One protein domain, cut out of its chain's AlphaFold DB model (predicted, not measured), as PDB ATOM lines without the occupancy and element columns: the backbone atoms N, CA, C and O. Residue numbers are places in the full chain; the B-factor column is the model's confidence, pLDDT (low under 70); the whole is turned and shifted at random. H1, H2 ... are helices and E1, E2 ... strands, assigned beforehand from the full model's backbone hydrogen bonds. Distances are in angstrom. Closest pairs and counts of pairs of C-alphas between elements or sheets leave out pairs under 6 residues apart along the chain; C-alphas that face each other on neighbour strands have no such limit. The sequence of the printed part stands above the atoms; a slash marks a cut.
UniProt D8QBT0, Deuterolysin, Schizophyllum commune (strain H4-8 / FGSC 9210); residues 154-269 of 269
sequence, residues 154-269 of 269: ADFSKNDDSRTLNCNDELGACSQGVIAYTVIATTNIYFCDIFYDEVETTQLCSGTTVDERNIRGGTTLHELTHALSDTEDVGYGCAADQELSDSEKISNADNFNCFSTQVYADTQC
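Overview. This is residues 154 to 269 of the 269 residues of the protein "Deuterolysin" of Schizophyllum commune (strain H4-8 / FGSC 9210) (UniProt D8QBT0). Helix H4 forms the core, with the small strand hairpin E1 and E2 packed on one side of it and the longest helix, H7, packed at a steep angle on the other. Short helices lie round this core: H1, H2 and H3 on H4, H3 also on H7, and H5 on H7 with H6 close by, while residues 165 and 166 of a long unnamed stretch pair with E2. The printed part has 116 residues with seven named helices and two named strands, in the order H1 E1 E2 H2 H3 H4 H5 H6 H7; the sheet, E1 - E2, is antiparallel and the class is mostly helix. The whole is compact, with a radius of gyration of the C-alphas of 13.9 A, and rounded, spanning 36 by 32 by 29 A.

Along the chain. H1, residues 154 to 157, begins with C-alpha 154 at (19.761, 24.030, 87.542). E1 is residues 178 to 183, 13.5 A long, and E2 residues 189 to 191. H2 is residues 193 to 197 and H3 residues 201 to 205. H4, residues 216 to 229, begins with C-alpha 216 at (37.670, 17.348, 94.067) and is 19.6 A long. H5 is residues 238 to 243 and H6 residues 246 to 251. H7, residues 253 to 268, is 22.9 A long and ends with C-alpha 268 at (37.710, 17.850, 77.304).

Arrangement. H4 is the hub, touching four helices. It touches H7, opposite ways at a steep tilt of 45 degrees; their closest C-alphas, of Gly 218 and Asn 257, are 4.4 A apart. The closest C-alphas of E1 and H4, of Thr 182 and Glu 223, are 5.9 A apart. E1 and E2 form a hairpin, antiparallel at 162 degrees, with N 181 and O 190 within hydrogen-bond range at 2.9 A. With residues 224 to 229 alone H4 touches H1, the closest C-alphas being those of Asp 155 and Leu 228, 6.7 A. H4 only just touches H2 (Phe 195 and Arg 216, 6.8 A between closest C-alphas) and H3 (Thr 201 and Gly 217, 6.0 A), with 3 pairs of C-alphas within 8 A each. H7 touches H3 with residues 261 to 268 alone, closest at the C-alphas of Leu 204 and Ala 265, 5.8 A. It touches H5 with residues 254 to 258 alone, closest at the C-alphas of Asp 241 and Asn 255, 5.3 A. H6 is close to H5 and H7 but not clearly touching, and apart from H4. Every O i to N i+4 pair is within hydrogen-bond range in H4, H6 and H7; H5 has 1 of 2, H2 and H3 each 0 of 1 but 2 of 2 O i to N i+3 pairs, and H1 is too short for an O i to N i+4 pair.

Size, cuts and confidence. The C-alphas farthest apart, of Ala 185 and Ser 206, are 38.7 A from each other. The printed part has no cut and ends at the chain's last residue, Cys 269. The link from H1 to E1, 20 residues, is long. Mean pLDDT of the printed part is 91.3, and residues 157 to 159 are under 70.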
ATOM      1  N   ALA A 154      19.987  22.705  86.965       71.44
ATOM      2  CA  ALA A 154      19.761  24.030  87.542       71.44
ATOM      3  C   ALA A 154      19.512  23.994  89.060       71.44
ATOM      4  O   ALA A 154      19.633  25.022  89.726       71.44
ATOM      5  N   ASP A 155      19.181  22.831  89.628       70.50
ATOM      6  CA  ASP A 155      19.088  22.685  91.079       70.50
ATOM      7  C   ASP A 155      20.455  22.884  91.749       70.50
ATOM      8  O   ASP A 155      20.499  23.420  92.852       70.50
ATOM      9  N   PHE A 156      21.558  22.593  91.044       70.62
ATOM     10  CA  PHE A 156      22.932  22.748  91.534       70.62
ATOM     11  C   PHE A 156      23.523  24.149  91.339       70.62
ATOM     12  O   PHE A 156      24.573  24.455  91.896       70.62
ATOM     13  N   SER A 157      22.857  25.030  90.585       65.50
ATOM     14  CA  SER A 157      23.299  26.420  90.389       65.50
ATOM     15  C   SER A 157      22.703  27.398  91.409       65.50
ATOM     16  O   SER A 157      22.834  28.614  91.253       65.50
ATOM     17  N   LYS A 158      21.976  26.896  92.415       66.62
ATOM     18  CA  LYS A 158      21.319  27.717  93.436       66.62
ATOM     19  C   LYS A 158      22.336  28.145  94.493       66.62
ATOM     20  O   LYS A 158      22.720  27.354  95.357       66.62
ATOM     21  N   ASN A 159      22.738  29.414  94.432       68.06
ATOM     22  CA  ASN A 159      23.428  30.055  95.546       68.06
ATOM     23  C   ASN A 159      22.467  30.151  96.729       68.06
ATOM     24  O   ASN A 159      21.339  30.624  96.585       68.06
ATOM     25  N   ASP A 160      22.930  29.684  97.879       76.69
ATOM     26  CA  ASP A 160      22.212  29.742  99.139       76.69
ATOM     27  C   ASP A 160      23.168  30.306 100.184       76.69
ATOM     28  O   ASP A 160      24.111  29.631 100.592       76.69
ATOM     29  N   ASP A 161      22.931  31.551 100.591       79.31
ATOM     30  CA  ASP A 161      23.786  32.257 101.549       79.31
ATOM     31  C   ASP A 161      23.705  31.655 102.966       79.31
ATOM     32  O   ASP A 161      24.471  32.047 103.846       79.31
ATOM     33  N   SER A 162      22.774  30.720 103.209       84.06
ATOM     34  CA  SER A 162      22.643  30.005 104.482       84.06
ATOM     35  C   SER A 162      23.455  28.708 104.546       84.06
ATOM     36  O   SER A 162      23.768  28.252 105.646       84.06
ATOM     37  N   ARG A 163      23.848  28.142 103.394       90.25
ATOM     38  CA  ARG A 163      24.687  26.942 103.325       90.25
ATOM     39  C   ARG A 163      26.158  27.323 103.351       90.25
ATOM     40  O   ARG A 163      26.627  28.141 102.563       90.25
ATOM     41  N   THR A 164      26.911  26.654 104.211       91.25
ATOM     42  CA  THR A 164      28.363  26.828 104.312       91.25
ATOM     43  C   THR A 164      29.111  25.621 103.759       91.25
ATOM     44  O   THR A 164      28.663  24.479 103.877       91.25
ATOM     45  N   LEU A 165      30.255  25.903 103.133       92.75
ATOM     46  CA  LEU A 165      31.267  24.923 102.755       92.75
ATOM     47  C   LEU A 165      32.412  25.051 103.760       92.75
ATOM     48  O   LEU A 165      33.085  26.082 103.802       92.75
ATOM     49  N   ASN A 166      32.594  24.037 104.594       95.00
ATOM     50  CA  ASN A 166      33.479  24.080 105.749       95.00
ATOM     51  C   ASN A 166      34.708  23.206 105.522       95.00
ATOM     52  O   ASN A 166      34.611  22.097 105.005       95.00
ATOM     53  N   CYS A 167      35.862  23.699 105.963       94.94
ATOM     54  CA  CYS A 167      37.126  22.958 105.923       94.94
ATOM     55  C   CYS A 167      37.462  22.271 107.257       94.94
ATOM     56  O   CYS A 167      38.495  21.624 107.361       94.94
ATOM     57  N   ASN A 168      36.655  22.491 108.300       92.88
ATOM     58  CA  ASN A 168      36.912  21.984 109.646       92.88
ATOM     59  C   ASN A 168      35.797  21.026 110.048       92.88
ATOM     60  O   ASN A 168      34.634  21.411 109.993       92.88
ATOM     61  N   ASP A 169      36.155  19.830 110.501       93.75
ATOM     62  CA  ASP A 169      35.219  18.821 110.997       93.75
ATOM     63  C   ASP A 169      34.661  19.194 112.378       93.75
ATOM     64  O   ASP A 169      35.221  18.857 113.421       93.75
ATOM     65  N   GLU A 170      33.554  19.933 112.394       90.12
ATOM     66  CA  GLU A 170      32.892  20.336 113.639       90.12
ATOM     67  C   GLU A 170      32.111  19.192 114.300       90.12
ATOM     68  O   GLU A 170      31.806  19.278 115.491       90.12
ATOM     69  N   LEU A 171      31.773  18.134 113.549       90.00
ATOM     70  CA  LEU A 171      30.940  17.024 114.027       90.00
ATOM     71  C   LEU A 171      31.733  15.755 114.366       90.00
ATOM     72  O   LEU A 171      31.149  14.809 114.890       90.00
ATOM     73  N   GLY A 172      33.039  15.724 114.097       93.50
ATOM     74  CA  GLY A 172      33.869  14.533 114.284       93.50
ATOM     75  C   GLY A 172      33.576  13.421 113.269       93.50
ATOM     76  O   GLY A 172      33.866  12.256 113.546       93.50
ATOM     77  N   ALA A 173      32.957  13.745 112.128       94.31
ATOM     78  CA  ALA A 173      32.539  12.768 111.123       94.31
ATOM     79  C   ALA A 173      33.636  12.449 110.088       94.31
ATOM     80  O   ALA A 173      33.472  11.527 109.292       94.31
ATOM     81  N   CYS A 174      34.782  13.132 110.129       95.56
ATOM     82  CA  CYS A 174      35.945  12.863 109.280       95.56
ATOM     83  C   CYS A 174      36.798  11.699 109.798       95.56
ATOM     84  O   CYS A 174      38.008  11.807 110.003       95.56
ATOM     85  N   SER A 175      36.152  10.556 110.013       93.06
ATOM     86  CA  SER A 175      36.787   9.294 110.385       93.06
ATOM     87  C   SER A 175      36.364   8.190 109.418       93.06
ATOM     88  O   SER A 175      35.671   8.442 108.439       93.06
ATOM     89  N   GLN A 176      36.847   6.965 109.623       89.44
ATOM     90  CA  GLN A 176      36.471   5.798 108.817       89.44
ATOM     91  C   GLN A 176      36.601   5.959 107.278       89.44
ATOM     92  O   GLN A 176      35.909   5.280 106.525       89.44
ATOM     93  N   GLY A 177      37.524   6.804 106.802       91.25
ATOM     94  CA  GLY A 177      37.754   7.028 105.369       91.25
ATOM     95  C   GLY A 177      36.782   8.012 104.709       91.25
ATOM     96  O   GLY A 177      36.729   8.064 103.483       91.25
ATOM     97  N   VAL A 178      36.029   8.792 105.488       95.31
ATOM     98  CA  VAL A 178      35.161   9.858 104.972       95.31
ATOM     99  C   VAL A 178      36.000  10.965 104.319       95.31
ATOM    100  O   VAL A 178      36.939  11.495 104.913       95.31
ATOM    101  N   ILE A 179      35.660  11.298 103.074       97.06
ATOM    102  CA  ILE A 179      36.249  12.377 102.272       97.06
ATOM    103  C   ILE A 179      35.557  13.700 102.589       97.06
ATOM    104  O   ILE A 179      36.206  14.724 102.778       97.06
ATOM    105  N   ALA A 180      34.233  13.677 102.632       97.88
ATOM    106  CA  ALA A 180      33.391  14.820 102.920       97.88
ATOM    107  C   ALA A 180      32.051  14.327 103.469       97.88
ATOM    108  O   ALA A 180      31.736  13.140 103.369       97.88
ATOM    109  N   TYR A 181      31.290  15.225 104.081       97.38
ATOM    110  CA  TYR A 181      29.949  14.912 104.547       97.38
ATOM    111  C   TYR A 181      29.016  16.120 104.474       97.38
ATOM    112  O   TYR A 181      29.434  17.277 104.594       97.38
ATOM    113  N   THR A 182      27.722  15.837 104.351       96.62
ATOM    114  CA  THR A 182      26.642  16.822 104.321       96.62
ATOM    115  C   THR A 182      25.732  16.650 105.527       96.62
ATOM    116  O   THR A 182      25.187  15.572 105.764       96.62
ATOM    117  N   VAL A 183      25.503  17.730 106.276       95.00
ATOM    118  CA  VAL A 183      24.535  17.758 107.382       95.00
ATOM    119  C   VAL A 183      23.137  17.956 106.816       95.00
ATOM    120  O   VAL A 183      22.841  18.998 106.235       95.00
ATOM    121  N   ILE A 184      22.242  16.990 107.023       91.25
ATOM    122  CA  ILE A 184      20.914  16.996 106.387       91.25
ATOM    123  C   ILE A 184      20.073  18.195 106.839       91.25
ATOM    124  O   ILE A 184      19.396  18.820 106.026       91.25
ATOM    125  N   ALA A 185      20.132  18.549 108.125       88.81
ATOM    126  CA  ALA A 185      19.282  19.597 108.689       88.81
ATOM    127  C   ALA A 185      19.630  21.014 108.200       88.81
ATOM    128  O   ALA A 185      18.744  21.859 108.092       88.81
ATOM    129  N   THR A 186      20.909  21.292 107.935       91.56
ATOM    130  CA  THR A 186      21.391  22.631 107.549       91.56
ATOM    131  C   THR A 186      21.839  22.705 106.099       91.56
ATOM    132  O   THR A 186      22.045  23.797 105.580       91.56
ATOM    133  N   THR A 187      22.009  21.558 105.441       93.25
ATOM    134  CA  THR A 187      22.641  21.403 104.126       93.25
ATOM    135  C   THR A 187      24.115  21.823 104.084       93.25
ATOM    136  O   THR A 187      24.706  21.846 103.008       93.25
ATOM    137  N   ASN A 188      24.733  22.140 105.232       94.75
ATOM    138  CA  ASN A 188      26.156  22.472 105.310       94.75
ATOM    139  C   ASN A 188      27.010  21.277 104.888       94.75
ATOM    140  O   ASN A 188      26.727  20.141 105.271       94.75
ATOM    141  N   ILE A 189      28.080  21.568 104.157       96.44
ATOM    142  CA  ILE A 189      29.028  20.572 103.661       96.44
ATOM    143  C   ILE A 189      30.352  20.777 104.382       96.44
ATOM    144  O   ILE A 189      30.776  21.913 104.610       96.44
ATOM    145  N   TYR A 190      30.994  19.677 104.735       97.88
ATOM    146  CA  TYR A 190      32.243  19.641 105.473       97.88
ATOM    147  C   TYR A 190      33.229  18.747 104.728       97.88
ATOM    148  O   TYR A 190      32.918  17.603 104.405       97.88
ATOM    149  N   PHE A 191      34.409  19.280 104.437       97.88
ATOM    150  CA  PHE A 191      35.470  18.571 103.732       97.88
ATOM    151  C   PHE A 191      36.521  18.087 104.728       97.88
ATOM    152  O   PHE A 191      37.050  18.878 105.509       97.88
ATOM    153  N   CYS A 192      36.814  16.790 104.691       97.81
ATOM    154  CA  CYS A 192      37.793  16.145 105.559       97.81
ATOM    155  C   CYS A 192      39.213  16.284 105.008       97.81
ATOM    156  O   CYS A 192      39.402  16.589 103.834       97.81
ATOM    157  N   ASP A 193      40.230  15.976 105.817       96.69
ATOM    158  CA  ASP A 193      41.634  16.045 105.379       96.69
ATOM    159  C   ASP A 193      41.888  15.248 104.083       96.69
ATOM    160  O   ASP A 193      42.577  15.723 103.181       96.69
ATOM    161  N   ILE A 194      41.247  14.079 103.946       95.31
ATOM    162  CA  ILE A 194      41.325  13.207 102.763       95.31
ATOM    163  C   ILE A 194      40.870  13.919 101.477       95.31
ATOM    164  O   ILE A 194      41.434  13.643 100.419       95.31
ATOM    165  N   PHE A 195      39.902  14.841 101.543       97.69
ATOM    166  CA  PHE A 195      39.446  15.621 100.382       97.69
ATOM    167  C   PHE A 195      40.574  16.450  99.768       97.69
ATOM    168  O   PHE A 195      40.651  16.627  98.555       97.69
ATOM    169  N   TYR A 196      41.487  16.959 100.592       96.38
ATOM    170  CA  TYR A 196      42.568  17.803 100.097       96.38
ATOM    171  C   TYR A 196      43.676  17.006  99.396       96.38
ATOM    172  O   TYR A 196      44.449  17.608  98.646       96.38
ATOM    173  N   ASP A 197      43.696  15.678  99.538       95.62
ATOM    174  CA  ASP A 197      44.541  14.784  98.735       95.62
ATOM    175  C   ASP A 197      43.971  14.534  97.327       95.62
ATOM    176  O   ASP A 197      44.711  14.111  96.438       95.62
ATOM    177  N   GLU A 198      42.673  14.776  97.109       97.06
ATOM    178  CA  GLU A 198      42.057  14.649  95.787       97.06
ATOM    179  C   GLU A 198      42.620  15.688  94.812       97.06
ATOM    180  O   GLU A 198      43.091  16.765  95.195       97.06
ATOM    181  N   VAL A 199      42.537  15.383  93.521       97.12
ATOM    182  CA  VAL A 199      43.102  16.208  92.456       97.12
ATOM    183  C   VAL A 199      42.055  17.077  91.760       97.12
ATOM    184  O   VAL A 199      40.843  16.890  91.881       97.12
ATOM    185  N   GLU A 200      42.530  18.081  91.025       96.56
ATOM    186  CA  GLU A 200      41.677  18.928  90.191       96.56
ATOM    187  C   GLU A 200      41.108  18.148  88.997       96.56
ATOM    188  O   GLU A 200      41.768  17.269  88.446       96.56
ATOM    189  N   THR A 201      39.916  18.528  88.525       96.44
ATOM    190  CA  THR A 201      39.223  17.872  87.398       96.44
ATOM    191  C   THR A 201      40.075  17.770  86.129       96.44
ATOM    192  O   THR A 201      39.968  16.794  85.394       96.44
ATOM    193  N   THR A 202      40.975  18.728  85.887       96.75
ATOM    194  CA  THR A 202      41.900  18.722  84.737       96.75
ATOM    195  C   THR A 202      42.847  17.518  84.727       96.75
ATOM    196  O   THR A 202      43.335  17.130  83.665       96.75
ATOM    197  N   GLN A 203      43.093  16.891  85.882       97.62
ATOM    198  CA  GLN A 203      43.938  15.703  85.973       97.62
ATOM    199  C   GLN A 203      43.295  14.464  85.335       97.62
ATOM    200  O   GLN A 203      44.029  13.539  85.001       97.62
ATOM    201  N   LEU A 204      41.986  14.462  85.049       97.19
ATOM    202  CA  LEU A 204      41.339  13.387  84.281       97.19
ATOM    203  C   LEU A 204      41.957  13.183  82.886       97.19
ATOM    204  O   LEU A 204      41.858  12.096  82.330       97.19
ATOM    205  N   CYS A 205      42.620  14.198  82.322       96.69
ATOM    206  CA  CYS A 205      43.221  14.099  80.991       96.69
ATOM    207  C   CYS A 205      44.632  13.490  80.979       96.69
ATOM    208  O   CYS A 205      45.176  13.241  79.906       96.69
ATOM    209  N   SER A 206      45.283  13.317  82.137       92.62
ATOM    210  CA  SER A 206      46.693  12.886  82.151       92.62
ATOM    211  C   SER A 206      47.226  12.274  83.450       92.62
ATOM    212  O   SER A 206      48.282  11.644  83.407       92.62
ATOM    213  N   GLY A 207      46.553  12.459  84.587       90.00
ATOM    214  CA  GLY A 207      47.085  12.145  85.918       90.00
ATOM    215  C   GLY A 207      46.234  11.202  86.771       90.00
ATOM    216  O   GLY A 207      46.730  10.731  87.786       90.00
ATOM    217  N   THR A 208      44.988  10.930  86.383       95.62
ATOM    218  CA  THR A 208      44.050  10.040  87.089       95.62
ATOM    219  C   THR A 208      42.996   9.518  86.104       95.62
ATOM    220  O   THR A 208      42.956   9.936  84.944       95.62
ATOM    221  N   THR A 209      42.142   8.604  86.555       95.25
ATOM    222  CA  THR A 209      40.999   8.080  85.807       95.25
ATOM    223  C   THR A 209      39.695   8.318  86.563       95.25
ATOM    224  O   THR A 209      39.680   8.571  87.764       95.25
ATOM    225  N   VAL A 210      38.575   8.199  85.854       94.81
ATOM    226  CA  VAL A 210      37.233   8.269  86.449       94.81
ATOM    227  C   VAL A 210      37.052   7.219  87.556       94.81
ATOM    228  O   VAL A 210      36.495   7.526  88.608       94.81
ATOM    229  N   ASP A 211      37.596   6.015  87.362       92.25
ATOM    230  CA  ASP A 211      37.488   4.908  88.318       92.25
ATOM    231  C   ASP A 211      38.284   5.135  89.612       92.25
ATOM    232  O   ASP A 211      37.951   4.546  90.639       92.25
ATOM    233  N   GLU A 212      39.309   5.999  89.601       92.88
ATOM    234  CA  GLU A 212      40.051   6.357  90.820       92.88
ATOM    235  C   GLU A 212      39.222   7.211  91.784       92.88
ATOM    236  O   GLU A 212      39.550   7.273  92.968       92.88
ATOM    237  N   ARG A 213      38.148   7.858  91.301       93.38
ATOM    238  CA  ARG A 213      37.172   8.599  92.120       93.38
ATOM    239  C   ARG A 213      37.817   9.604  93.096       93.38
ATOM    240  O   ARG A 213      37.300   9.850  94.179       93.38
ATOM    241  N   ASN A 214      38.941  10.200  92.704       95.19
ATOM    242  CA  ASN A 214      39.749  11.110  93.522       95.19
ATOM    243  C   ASN A 214      39.737  12.545  92.968       95.19
ATOM    244  O   ASN A 214      40.755  13.238  92.992       95.19
ATOM    245  N   ILE A 215      38.594  12.992  92.435       97.31
ATOM    246  CA  ILE A 215      38.432  14.307  91.801       97.31
ATOM    247  C   ILE A 215      37.655  15.251  92.723       97.31
ATOM    248  O   ILE A 215      36.448  15.074  92.897       97.31
ATOM    249  N   ARG A 216      38.289  16.347  93.167       96.50
ATOM    250  CA  ARG A 216      37.670  17.348  94.067       96.50
ATOM    251  C   ARG A 216      36.325  17.855  93.568       96.50
ATOM    252  O   ARG A 216      35.385  18.028  94.342       96.50
ATOM    253  N   GLY A 217      36.227  18.117  92.263       95.56
ATOM    254  CA  GLY A 217      34.986  18.579  91.638       95.56
ATOM    255  C   GLY A 217      33.866  17.534  91.687       95.56
ATOM    256  O   GLY A 217      32.714  17.898  91.907       95.56
ATOM    257  N   GLY A 218      34.211  16.253  91.540       96.38
ATOM    258  CA  GLY A 218      33.272  15.136  91.627       96.38
ATOM    259  C   GLY A 218      32.747  14.945  93.049       96.38
ATOM    260  O   GLY A 218      31.534  14.922  93.252       96.38
ATOM    261  N   THR A 219      33.641  14.922  94.043       97.19
ATOM    262  CA  THR A 219      33.261  14.829  95.463       97.19
ATOM    263  C   THR A 219      32.457  16.049  95.918       97.19
ATOM    264  O   THR A 219      31.452  15.913  96.606       97.19
ATOM    265  N   THR A 220      32.814  17.254  95.467       95.94
ATOM    266  CA  THR A 220      32.011  18.455  95.761       95.94
ATOM    267  C   THR A 220      30.594  18.337  95.193       95.94
ATOM    268  O   THR A 220      29.629  18.700  95.865       95.94
ATOM    269  N   LEU A 221      30.444  17.831  93.962       95.00
ATOM    270  CA  LEU A 221      29.128  17.638  93.355       95.00
ATOM    271  C   LEU A 221      28.311  16.573  94.095       95.00
ATOM    272  O   LEU A 221      27.122  16.789  94.309       95.00
ATOM    273  N   HIS A 222      28.942  15.473  94.510       96.06
ATOM    274  CA  HIS A 222      28.325  14.430  95.330       96.06
ATOM    275  C   HIS A 222      27.645  15.039  96.567       96.06
ATOM    276  O   HIS A 222      26.424  14.945  96.704       96.06
ATOM    277  N   GLU A 223      28.393  15.785  97.384       95.88
ATOM    278  CA  GLU A 223      27.858  16.430  98.593       95.88
ATOM    279  C   GLU A 223      26.781  17.480  98.280       95.88
ATOM    280  O   GLU A 223      25.747  17.570  98.942       95.88
ATOM    281  N   LEU A 224      26.959  18.256  97.205       93.44
ATOM    282  CA  LEU A 224      25.931  19.200  96.761       93.44
ATOM    283  C   LEU A 224      24.621  18.501  96.390       93.44
ATOM    284  O   LEU A 224      23.551  19.080  96.591       93.44
ATOM    285  N   THR A 225      24.670  17.270  95.875       92.50
ATOM    286  CA  THR A 225      23.446  16.523  95.567       92.50
ATOM    287  C   THR A 225      22.678  16.128  96.827       92.50
ATOM    288  O   THR A 225      21.447  16.241  96.835       92.50
ATOM    289  N   HIS A 226      23.374  15.788  97.918       93.00
ATOM    290  CA  HIS A 226      22.741  15.591  99.221       93.00
ATOM    291  C   HIS A 226      22.087  16.885  99.699       93.00
ATOM    292  O   HIS A 226      20.905  16.899 100.037       93.00
ATOM    293  N   ALA A 227      22.835  17.988  99.664       91.50
ATOM    294  CA  ALA A 227      22.392  19.284 100.168       91.50
ATOM    295  C   ALA A 227      21.167  19.840  99.422       91.50
ATOM    296  O   ALA A 227      20.286  20.447 100.028       91.50
ATOM    297  N   LEU A 228      21.111  19.668  98.099       88.50
ATOM    298  CA  LEU A 228      20.149  20.366  97.237       88.50
ATOM    299  C   LEU A 228      18.999  19.490  96.759       88.50
ATOM    300  O   LEU A 228      17.983  19.997  96.279       88.50
ATOM    301  N   SER A 229      19.169  18.176  96.819       87.75
ATOM    302  CA  SER A 229      18.198  17.222  96.297       87.75
ATOM    303  C   SER A 229      17.979  16.036  97.220       87.75
ATOM    304  O   SER A 229      17.142  15.205  96.900       87.75
ATOM    305  N   ASP A 230      18.656  15.965  98.370       87.56
ATOM    306  CA  ASP A 230      18.508  14.877  99.336       87.56
ATOM    307  C   ASP A 230      18.810  13.495  98.722       87.56
ATOM    308  O   ASP A 230      18.217  12.490  99.104       87.56
ATOM    309  N   THR A 231      19.731  13.406  97.755       89.31
ATOM    310  CA  THR A 231      20.236  12.110  97.255       89.31
ATOM    311  C   THR A 231      20.772  11.254  98.406       89.31
ATOM    312  O   THR A 231      21.138  11.782  99.450       89.31
ATOM    313  N   GLU A 232      20.781   9.938  98.252       87.00
ATOM    314  CA  GLU A 232      21.303   8.960  99.209       87.00
ATOM    315  C   GLU A 232      22.639   8.382  98.720       87.00
ATOM    316  O   GLU A 232      22.977   8.512  97.544       87.00
ATOM    317  N   ASP A 233      23.339   7.680  99.608       86.25
ATOM    318  CA  ASP A 233      24.529   6.883  99.295       86.25
ATOM    319  C   ASP A 233      24.141   5.421  99.059       86.25
ATOM    320  O   ASP A 233      24.220   4.561  99.935       86.25
ATOM    321  N   VAL A 234      23.622   5.148  97.863       80.88
ATOM    322  CA  VAL A 234      23.111   3.824  97.466       80.88
ATOM    323  C   VAL A 234      24.256   2.871  97.119       80.88
ATOM    324  O   VAL A 234      24.181   1.674  97.389       80.88
ATOM    325  N   GLY A 235      25.317   3.396  96.515       79.62
ATOM    326  CA  GLY A 235      26.509   2.653  96.134       79.62
ATOM    327  C   GLY A 235      27.649   3.611  95.812       79.62
ATOM    328  O   GLY A 235      27.411   4.796  95.582       79.62
ATOM    329  N   TYR A 236      28.872   3.078  95.810       85.38
ATOM    330  CA  TYR A 236      30.079   3.836  95.493       85.38
ATOM    331  C   TYR A 236      30.889   3.173  94.388       85.38
ATOM    332  O   TYR A 236      31.070   1.950  94.375       85.38
ATOM    333  N   GLY A 237      31.466   4.016  93.536       88.75
ATOM    334  CA  GLY A 237      32.328   3.636  92.431       88.75
ATOM    335  C   GLY A 237      31.556   3.478  91.126       88.75
ATOM    336  O   GLY A 237      30.505   2.839  91.065       88.75
ATOM    337  N   CYS A 238      32.145   3.988  90.045       90.19
ATOM    338  CA  CYS A 238      31.505   4.063  88.735       90.19
ATOM    339  C   CYS A 238      30.949   2.738  88.209       90.19
ATOM    340  O   CYS A 238      29.845   2.703  87.666       90.19
ATOM    341  N   ALA A 239      31.687   1.638  88.379       89.31
ATOM    342  CA  ALA A 239      31.217   0.323  87.956       89.31
ATOM    343  C   ALA A 239      29.921  -0.082  88.682       89.31
ATOM    344  O   ALA A 239      28.988  -0.565  88.046       89.31
ATOM    345  N   ALA A 240      29.834   0.169  89.993       84.31
ATOM    346  CA  ALA A 240      28.641  -0.128  90.783       84.31
ATOM    347  C   ALA A 240      27.486   0.816  90.425       84.31
ATOM    348  O   ALA A 240      26.360   0.362  90.217       84.31
ATOM    349  N   ASP A 241      27.772   2.109  90.270       89.19
ATOM    350  CA  ASP A 241      26.781   3.117  89.890       89.19
ATOM    351  C   ASP A 241      26.106   2.782  88.559       89.19
ATOM    352  O   ASP A 241      24.891   2.913  88.411       89.19
ATOM    353  N   GLN A 242      26.872   2.282  87.588       90.19
ATOM    354  CA  GLN A 242      26.352   1.881  86.282       90.19
ATOM    355  C   GLN A 242      25.419   0.661  86.346       90.19
ATOM    356  O   GLN A 242      24.543   0.531  85.483       90.19
ATOM    357  N   GLU A 243      25.538  -0.189  87.367       89.00
ATOM    358  CA  GLU A 243      24.681  -1.362  87.582       89.00
ATOM    359  C   GLU A 243      23.380  -1.056  88.341       89.00
ATOM    360  O   GLU A 243      22.477  -1.904  88.390       89.00
ATOM    361  N   LEU A 244      23.259   0.140  88.923       83.75
ATOM    362  CA  LEU A 244      22.039   0.593  89.588       83.75
ATOM    363  C   LEU A 244      20.876   0.742  88.589       83.75
ATOM    364  O   LEU A 244      21.060   1.078  87.410       83.75
ATOM    365  N   SER A 245      19.650   0.522  89.068       84.50
ATOM    366  CA  SER A 245      18.435   0.855  88.314       84.50
ATOM    367  C   SER A 245      18.329   2.364  88.087       84.50
ATOM    368  O   SER A 245      18.887   3.154  88.842       84.50
ATOM    369  N   ASP A 246      17.558   2.794  87.090       85.44
ATOM    370  CA  ASP A 246      17.397   4.226  86.793       85.44
ATOM    371  C   ASP A 246      16.880   5.028  88.002       85.44
ATOM    372  O   ASP A 246      17.331   6.144  88.258       85.44
ATOM    373  N   SER A 247      15.972   4.442  88.792       81.88
ATOM    374  CA  SER A 247      15.472   5.050  90.029       81.88
ATOM    375  C   SER A 247      16.553   5.188  91.101       81.88
ATOM    376  O   SER A 247      16.610   6.212  91.785       81.88
ATOM    377  N   GLU A 248      17.418   4.182  91.239       83.75
ATOM    378  CA  GLU A 248      18.550   4.219  92.169       83.75
ATOM    379  C   GLU A 248      19.593   5.242  91.698       83.75
ATOM    380  O   GLU A 248      20.001   6.082  92.490       83.75
ATOM    381  N   LYS A 249      19.942   5.273  90.404       87.38
ATOM    382  CA  LYS A 249      20.912   6.219  89.820       87.38
ATOM    383  C   LYS A 249      20.549   7.682  90.048       87.38
ATOM    384  O   LYS A 249      21.403   8.474  90.424       87.38
ATOM    385  N   ILE A 250      19.281   8.050  89.842       86.75
ATOM    386  CA  ILE A 250      18.803   9.431  90.054       86.75
ATOM    387  C   ILE A 250      18.831   9.820  91.540       86.75
ATOM    388  O   ILE A 250      18.855  11.006  91.874       86.75
ATOM    389  N   SER A 251      18.821   8.829  92.429       86.06
ATOM    390  CA  SER A 251      18.830   9.041  93.872       86.06
ATOM    391  C   SER A 251      20.208   8.845  94.494       86.06
ATOM    392  O   SER A 251      20.359   9.232  95.641       86.06
ATOM    393  N   ASN A 252      21.189   8.283  93.781       89.69
ATOM    394  CA  ASN A 252      22.530   8.023  94.297       89.69
ATOM    395  C   ASN A 252      23.445   9.228  94.071       89.69
ATOM    396  O   ASN A 252      23.648   9.620  92.922       89.69
ATOM    397  N   ALA A 253      24.026   9.788  95.129       92.44
ATOM    398  CA  ALA A 253      24.946  10.918  95.016       92.44
ATOM    399  C   ALA A 253      26.191  10.569  94.185       92.44
ATOM    400  O   ALA A 253      26.634  11.367  93.353       92.44
ATOM    401  N   ASP A 254      26.713   9.348  94.335       93.38
ATOM    402  CA  ASP A 254      27.937   8.940  93.646       93.38
ATOM    403  C   ASP A 254      27.779   8.788  92.135       93.38
ATOM    404  O   ASP A 254      28.667   9.165  91.370       93.38
ATOM    405  N   ASN A 255      26.579   8.415  91.689       94.06
ATOM    406  CA  ASN A 255      26.264   8.374  90.268       94.06
ATOM    407  C   ASN A 255      26.444   9.755  89.598       94.06
ATOM    408  O   ASN A 255      26.844   9.821  88.435       94.06
ATOM    409  N   PHE A 256      26.209  10.868  90.310       94.50
ATOM    410  CA  PHE A 256      26.468  12.218  89.783       94.50
ATOM    411  C   PHE A 256      27.960  12.556  89.735       94.50
ATOM    412  O   PHE A 256      28.392  13.188  88.768       94.50
ATOM    413  N   ASN A 257      28.738  12.111  90.728       95.38
ATOM    414  CA  ASN A 257      30.198  12.194  90.698       95.38
ATOM    415  C   ASN A 257      30.714  11.488  89.438       95.38
ATOM    416  O   ASN A 257      31.201  12.160  88.524       95.38
ATOM    417  N   CYS A 258      30.440  10.184  89.331       95.88
ATOM    418  CA  CYS A 258      30.853   9.340  88.220       95.88
ATOM    419  C   CYS A 258      30.453   9.909  86.849       95.88
ATOM    420  O   CYS A 258      31.280  10.047  85.942       95.88
ATOM    421  N   PHE A 259      29.176  10.271  86.687       95.50
ATOM    422  CA  PHE A 259      28.664  10.799  85.426       95.50
ATOM    423  C   PHE A 259      29.375  12.096  85.024       95.50
ATOM    424  O   PHE A 259      29.786  12.246  83.873       95.50
ATOM    425  N   SER A 260      29.544  13.032  85.962       95.31
ATOM    426  CA  SER A 260      30.161  14.329  85.672       95.31
ATOM    427  C   SER A 260      31.640  14.207  85.291       95.31
ATOM    428  O   SER A 260      32.085  14.862  84.345       95.31
ATOM    429  N   THR A 261      32.390  13.333  85.968       96.88
ATOM    430  CA  THR A 261      33.806  13.089  85.674       96.88
ATOM    431  C   THR A 261      33.979  12.352  84.352       96.88
ATOM    432  O   THR A 261      34.859  12.717  83.573       96.88
ATOM    433  N   GLN A 262      33.106  11.386  84.040       97.12
ATOM    434  CA  GLN A 262      33.123  10.686  82.753       97.12
ATOM    435  C   GLN A 262      32.853  11.640  81.587       97.12
ATOM    436  O   GLN A 262      33.611  11.666  80.620       97.12
ATOM    437  N   VAL A 263      31.829  12.492  81.700       96.56
ATOM    438  CA  VAL A 263      31.520  13.499  80.672       96.56
ATOM    439  C   VAL A 263      32.689  14.461  80.464       96.56
ATOM    440  O   VAL A 263      32.981  14.834  79.325       96.56
ATOM    441  N   TYR A 264      33.371  14.877  81.534       97.06
ATOM    442  CA  TYR A 264      34.554  15.724  81.405       97.06
ATOM    443  C   TYR A 264      35.669  15.009  80.633       97.06
ATOM    444  O   TYR A 264      36.169  15.560  79.654       97.06
ATOM    445  N   ALA A 265      36.008  13.778  81.029       97.00
ATOM    446  CA  ALA A 265      37.045  12.981  80.379       97.00
ATOM    447  C   ALA A 265      36.761  12.776  78.879       97.00
ATOM    448  O   ALA A 265      37.645  12.971  78.050       97.00
ATOM    449  N   ASP A 266      35.511  12.476  78.521       97.12
ATOM    450  CA  ASP A 266      35.122  12.199  77.134       97.12
ATOM    451  C   ASP A 266      35.081  13.447  76.241       97.12
ATOM    452  O   ASP A 266      35.153  13.335  75.015       97.12
ATOM    453  N   THR A 267      34.909  14.639  76.822       97.12
ATOM    454  CA  THR A 267      34.657  15.865  76.043       97.12
ATOM    455  C   THR A 267      35.771  16.902  76.103       97.12
ATOM    456  O   THR A 267      35.779  17.794  75.252       97.12
ATOM    457  N   GLN A 268      36.681  16.826  77.079       96.12
ATOM    458  CA  GLN A 268      37.710  17.850  77.304       96.12
ATOM    459  C   GLN A 268      39.164  17.371  77.129       96.12
ATOM    460  O   GLN A 268      40.040  18.236  77.115       96.12
ATOM    461  N   CYS A 269      39.441  16.065  77.006       93.12
ATOM    462  CA  CYS A 269      40.806  15.511  77.120       93.12
ATOM    463  C   CYS A 269      41.543  15.138  75.804       93.12
ATOM    464  O   CYS A 269      40.910  14.593  74.881       93.12
TER     465      CYS A 269